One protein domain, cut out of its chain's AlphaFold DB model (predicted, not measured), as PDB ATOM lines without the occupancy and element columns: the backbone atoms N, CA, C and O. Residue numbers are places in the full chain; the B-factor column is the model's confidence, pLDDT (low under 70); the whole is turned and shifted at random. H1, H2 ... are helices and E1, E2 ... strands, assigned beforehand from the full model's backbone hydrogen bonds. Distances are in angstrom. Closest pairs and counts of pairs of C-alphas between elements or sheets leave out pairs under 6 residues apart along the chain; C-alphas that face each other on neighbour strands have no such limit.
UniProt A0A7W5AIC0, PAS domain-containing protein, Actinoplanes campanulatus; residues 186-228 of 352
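AT A GLANCE: This is residues 186 to 228 of the 352 residues of the protein "PAS domain-containing protein" of Actinoplanes campanulatus (UniProt A0A7W5AIC0). The domain is a small open bracket: strand E1 and the link of residues 205 to 212, which folds back along it, make one side, and helices H1 and H2 make the two arms, with a gap between them. Residues 186 to 192 fold back beside E1 at the end where H2 begins, and little H3 turns off the far end of H2. The printed part has 43 residues, with one named strand and three named helices in the order E1, H1, H2, H3, and its class is mostly helix. It is only just compact, close to loose, with a radius of gyration of the C-alphas of 10.7 A and spans of 28 by 23 by 13 A.

IN THESE COORDINATES: The printed part begins at C-alpha 186, at (16.625, 29.850, 83.752). E1, residues 193 to 196, is 7.5 A long from first to last C-alpha and starts at (15.869, 24.349, 86.171). H1, residues 198 to 204, measures 9.8 A. H2, residues 213 to 223, is the longest helix at 15.3 A. H3, residues 225 to 228, measures 5.1 A and ends at (33.886, 27.640, 74.138).

HOW THE PARTS SIT: Residues 186 to 187 form a short antiparallel pairing with residues 193 to 195 of E1, which pairs with no named strand. E1 and H1 meet only through their link, a tight one. H1 and H2 are apart. E1 and H2 have 1 pair of C-alphas within 8 A, those of Leu 193 and Leu 213, 5.9 A apart. H2 and H3 only just touch, with 3 pairs of C-alphas within 8 A, and touch only at the corner by their tight link; their closest C-alphas, of Leu 221 and Ala 228, are 6.0 A apart. H3 is apart from E1 and from H1. In H1 and H2 every O i to N i+4 pair is within hydrogen-bond range; H3 is too short for such a pair.

THE WHOLE: The C-alphas farthest apart, of Thr 189 and Asp 226, are 28.8 A apart. The printed part has no cut, and the link from H1 to H2, 8 residues, is short. Residues 199 to 205 and 221 to 227 stand free. The mean pLDDT of the printed part is 78.2; residues 209, 221 and 223 to 228 are under 70.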
ATOM      1  N   ALA A 186      16.403  29.165  82.485       85.75
ATOM      2  CA  ALA A 186      16.625  29.850  83.752       85.75
ATOM      3  C   ALA A 186      16.573  28.852  84.914       85.75
ATOM      4  O   ALA A 186      15.859  27.850  84.856       85.75
ATOM      5  N   CYS A 187      17.323  29.143  85.975       86.94
ATOM      6  CA  CYS A 187      17.421  28.310  87.168       86.94
ATOM      7  C   CYS A 187      17.185  29.112  88.453       86.94
ATOM      8  O   CYS A 187      17.277  30.343  88.451       86.94
ATOM      9  N   ASP A 188      16.878  28.409  89.543       84.69
ATOM     10  CA  ASP A 188      16.797  28.991  90.882       84.69
ATOM     11  C   ASP A 188      18.195  29.291  91.465       84.69
ATOM     12  O   ASP A 188      19.239  29.078  90.838       84.69
ATOM     13  N   THR A 189      18.239  29.797  92.698       84.56
ATOM     14  CA  THR A 189      19.500  30.074  93.406       84.56
ATOM     15  C   THR A 189      20.319  28.819  93.725       84.56
ATOM     16  O   THR A 189      21.521  28.946  93.956       84.56
ATOM     17  N   ALA A 190      19.710  27.628  93.705       83.31
ATOM     18  CA  ALA A 190      20.385  26.341  93.860       83.31
ATOM     19  C   ALA A 190      20.877  25.754  92.520       83.31
ATOM     20  O   ALA A 190      21.610  24.770  92.526       83.31
ATOM     21  N   GLY A 191      20.527  26.366  91.381       82.25
ATOM     22  CA  GLY A 191      20.922  25.921  90.043       82.25
ATOM     23  C   GLY A 191      19.947  24.947  89.373       82.25
ATOM     24  O   GLY A 191      20.198  24.568  88.229       82.25
ATOM     25  N   ARG A 192      18.828  24.592  90.019       85.12
ATOM     26  CA  ARG A 192      17.788  23.737  89.417       85.12
ATOM     27  C   ARG A 192      17.038  24.483  88.329       85.12
ATOM     28  O   ARG A 192      16.770  25.675  88.486       85.12
ATOM     29  N   LEU A 193      16.682  23.795  87.251       85.00
ATOM     30  CA  LEU A 193      15.869  24.349  86.171       85.00
ATOM     31  C   LEU A 193      14.509  24.862  86.692       85.00
ATOM     32  O   LEU A 193      13.807  24.178  87.425       85.00
ATOM     33  N   VAL A 194      14.141  26.086  86.305       86.94
ATOM     34  CA  VAL A 194      12.850  26.731  86.641       86.94
ATOM     35  C   VAL A 194      12.053  27.078  85.384       86.94
ATOM     36  O   VAL A 194      10.834  27.226  85.430       86.94
ATOM     37  N   PHE A 195      12.735  27.242  84.250       87.25
ATOM     38  CA  PHE A 195      12.122  27.569  82.969       87.25
ATOM     39  C   PHE A 195      13.053  27.170  81.819       87.25
ATOM     40  O   PHE A 195      14.248  27.445  81.890       87.25
ATOM     41  N   SER A 196      12.511  26.589  80.749       87.44
ATOM     42  CA  SER A 196      13.208  26.344  79.479       87.44
ATOM     43  C   SER A 196      12.227  26.592  78.342       87.44
ATOM     44  O   SER A 196      11.270  25.831  78.217       87.44
ATOM     45  N   ASN A 197      12.465  27.610  77.512       88.50
ATOM     46  CA  ASN A 197      11.564  27.933  76.404       88.50
ATOM     47  C   ASN A 197      11.588  26.869  75.298       88.50
ATOM     48  O   ASN A 197      12.542  26.091  75.179       88.50
ATOM     49  N   LYS A 198      10.578  26.892  74.428       88.81
ATOM     50  CA  LYS A 198      10.471  25.996  73.277       88.81
ATOM     51  C   LYS A 198      11.733  25.968  72.412       88.81
ATOM     52  O   LYS A 198      12.188  24.888  72.058       88.81
ATOM     53  N   ALA A 199      12.351  27.112  72.111       88.31
ATOM     54  CA  ALA A 199      13.577  27.123  71.308       88.31
ATOM     55  C   ALA A 199      14.750  26.388  71.988       88.31
ATOM     56  O   ALA A 199      15.573  25.789  71.302       88.31
ATOM     57  N   ASN A 200      14.833  26.398  73.323       86.50
ATOM     58  CA  ASN A 200      15.830  25.633  74.070       86.50
ATOM     59  C   ASN A 200      15.517  24.130  74.029       86.50
ATOM     60  O   ASN A 200      16.421  23.335  73.794       86.50
ATOM     61  N   GLN A 201      14.241  23.758  74.179       87.06
ATOM     62  CA  GLN A 201      13.772  22.372  74.059       87.06
ATOM     63  C   GLN A 201      14.027  21.814  72.645       87.06
ATOM     64  O   GLN A 201      14.627  20.754  72.497       87.06
ATOM     65  N   ASP A 202      13.684  22.568  71.596       85.00
ATOM     66  CA  ASP A 202      13.902  22.192  70.190       85.00
ATOM     67  C   ASP A 202      15.401  22.016  69.856       85.00
ATOM     68  O   ASP A 202      15.766  21.216  68.996       85.00
ATOM     69  N   LEU A 203      16.293  22.748  70.540       82.94
ATOM     70  CA  LEU A 203      17.749  22.656  70.370       82.94
ATOM     71  C   LEU A 203      18.409  21.538  71.194       82.94
ATOM     72  O   LEU A 203      19.527  21.115  70.865       82.94
ATOM     73  N   HIS A 204      17.821  21.152  72.328       80.44
ATOM     74  CA  HIS A 204      18.519  20.395  73.377       80.44
ATOM     75  C   HIS A 204      17.767  19.160  73.892       80.44
ATOM     76  O   HIS A 204      18.375  18.384  74.630       80.44
ATOM     77  N   GLY A 205      16.521  18.952  73.461       80.81
ATOM     78  CA  GLY A 205      15.563  18.048  74.090       80.81
ATOM     79  C   GLY A 205      14.901  18.687  75.313       80.81
ATOM     80  O   GLY A 205      15.346  19.725  75.811       80.81
ATOM     81  N   GLU A 206      13.844  18.054  75.820       79.56
ATOM     82  CA  GLU A 206      13.352  18.357  77.164       79.56
ATOM     83  C   GLU A 206      14.441  18.019  78.189       79.56
ATOM     84  O   GLU A 206      15.070  16.958  78.142       79.56
ATOM     85  N   LEU A 207      14.698  18.959  79.095       79.19
ATOM     86  CA  LEU A 207      15.644  18.784  80.189       79.19
ATOM     87  C   LEU A 207      14.887  18.280  81.427       79.19
ATOM     88  O   LEU A 207      13.804  18.802  81.690       79.19
ATOM     89  N   PRO A 208      15.444  17.332  82.206       78.62
ATOM     90  CA  PRO A 208      14.828  16.883  83.455       78.62
ATOM     91  C   PRO A 208      14.552  18.050  84.413       78.62
ATOM     92  O   PRO A 208      15.380  18.954  84.538       78.62
ATOM     93  N   GLU A 209      13.414  18.029  85.111       68.81
ATOM     94  CA  GLU A 209      13.028  19.102  86.046       68.81
ATOM     95  C   GLU A 209      14.023  19.270  87.210       68.81
ATOM     96  O   GLU A 209      14.195  20.367  87.741       68.81
ATOM     97  N   ASP A 210      14.723  18.197  87.584       77.12
ATOM     98  CA  ASP A 210      15.719  18.155  88.655       77.12
ATOM     99  C   ASP A 210      17.148  18.510  88.199       77.12
ATOM    100  O   ASP A 210      18.068  18.525  89.022       77.12
ATOM    101  N   VAL A 211      17.361  18.831  86.915       80.69
ATOM    102  CA  VAL A 211      18.707  19.072  86.379       80.69
ATOM    103  C   VAL A 211      19.388  20.283  87.038       80.69
ATOM    104  O   VAL A 211      18.854  21.398  87.055       80.69
ATOM    105  N   ASP A 212      20.626  20.097  87.516       85.69
ATOM    106  CA  ASP A 212      21.534  21.218  87.788       85.69
ATOM    107  C   ASP A 212      21.960  21.826  86.445       85.69
ATOM    108  O   ASP A 212      22.842  21.324  85.734       85.69
ATOM    109  N   LEU A 213      21.341  22.956  86.113       81.94
ATOM    110  CA  LEU A 213      21.565  23.681  84.873       81.94
ATOM    111  C   LEU A 213      23.020  24.173  84.754       81.94
ATOM    112  O   LEU A 213      23.552  24.280  83.645       81.94
ATOM    113  N   ARG A 214      23.702  24.439  85.879       79.88
ATOM    114  CA  ARG A 214      25.113  24.862  85.920       79.88
ATOM    115  C   ARG A 214      26.062  23.685  85.690       79.88
ATOM    116  O   ARG A 214      27.117  23.877  85.081       79.88
ATOM    117  N   ALA A 215      25.741  22.481  86.163       82.00
ATOM    118  CA  ALA A 215      26.487  21.265  85.824       82.00
ATOM    119  C   ALA A 215      26.293  20.889  84.349       82.00
ATOM    120  O   ALA A 215      27.278  20.785  83.614       82.00
ATOM    121  N   TRP A 216      25.039  20.803  83.899       82.31
ATOM    122  CA  TRP A 216      24.680  20.472  82.520       82.31
ATOM    123  C   TRP A 216      25.336  21.418  81.503       82.31
ATOM    124  O   TRP A 216      25.969  20.973  80.542       82.31
ATOM    125  N   THR A 217      25.291  22.734  81.752       77.94
ATOM    126  CA  THR A 217      25.896  23.722  80.841       77.94
ATOM    127  C   THR A 217      27.419  23.581  80.761       77.94
ATOM    128  O   THR A 217      27.990  23.711  79.678       77.94
ATOM    129  N   ARG A 218      28.099  23.276  81.879       79.44
ATOM    130  CA  ARG A 218      29.554  23.023  81.881       79.44
ATOM    131  C   ARG A 218      29.907  21.789  81.055       79.44
ATOM    132  O   ARG A 218      30.823  21.861  80.240       79.44
ATOM    133  N   GLN A 219      29.169  20.694  81.230       78.69
ATOM    134  CA  GLN A 219      29.381  19.460  80.472       78.69
ATOM    135  C   GLN A 219      29.167  19.681  78.967       78.69
ATOM    136  O   GLN A 219      29.986  19.243  78.162       78.69
ATOM    137  N   ARG A 220      28.118  20.424  78.584       74.62
ATOM    138  CA  ARG A 220      27.801  20.717  77.178       74.62
ATOM    139  C   ARG A 220      28.789  21.681  76.509       74.62
ATOM    140  O   ARG A 220      29.078  21.529  75.328       74.62
ATOM    141  N   LEU A 221      29.334  22.652  77.247       69.31
ATOM    142  CA  LEU A 221      30.411  23.516  76.743       69.31
ATOM    143  C   LEU A 221      31.731  22.748  76.568       69.31
ATOM    144  O   LEU A 221      32.468  23.026  75.626       69.31
ATOM    145  N   ALA A 222      32.013  21.770  77.433       72.06
ATOM    146  CA  ALA A 222      33.199  20.921  77.316       72.06
ATOM    147  C   ALA A 222      33.132  19.957  76.115       72.06
ATOM    148  O   ALA A 222      34.162  19.678  75.507       72.06
ATOM    149  N   SER A 223      31.938  19.480  75.738       66.12
ATOM    150  CA  SER A 223      31.745  18.594  74.578       66.12
ATOM    151  C   SER A 223      31.556  19.317  73.235       66.12
ATOM    152  O   SER A 223      31.554  18.659  72.197       66.12
ATOM    153  N   ALA A 224      31.448  20.653  73.221       61.41
ATOM    154  CA  ALA A 224      31.314  21.473  72.009       61.41
ATOM    155  C   ALA A 224      32.395  22.585  71.931       61.41
ATOM    156  O   ALA A 224      32.083  23.772  72.093       61.41
ATOM    157  N   PRO A 225      33.674  22.240  71.667       51.38
ATOM    158  CA  PRO A 225      34.810  23.168  71.793       51.38
ATOM    159  C   PRO A 225      34.773  24.397  70.859       51.38
ATOM    160  O   PRO A 225      35.323  25.446  71.211       51.38
ATOM    161  N   ASP A 226      34.075  24.330  69.721       51.66
ATOM    162  CA  ASP A 226      33.859  25.480  68.818       51.66
ATOM    163  C   ASP A 226      33.008  26.607  69.441       51.66
ATOM    164  O   ASP A 226      33.067  27.757  69.000       51.66
ATOM    165  N   VAL A 227      32.219  26.304  70.481       51.03
ATOM    166  CA  VAL A 227      31.410  27.300  71.207       51.03
ATOM    167  C   VAL A 227      32.217  27.943  72.338       51.03
ATOM    168  O   VAL A 227      32.085  29.139  72.587       51.03
ATOM    169  N   ALA A 228      33.090  27.175  73.000       47.22
ATOM    170  CA  ALA A 228      33.886  27.640  74.138       47.22
ATOM    171  C   ALA A 228      35.067  28.554  73.746       47.22
ATOM    172  O   ALA A 228      35.535  29.352  74.558       47.22
TER     173      ALA A 228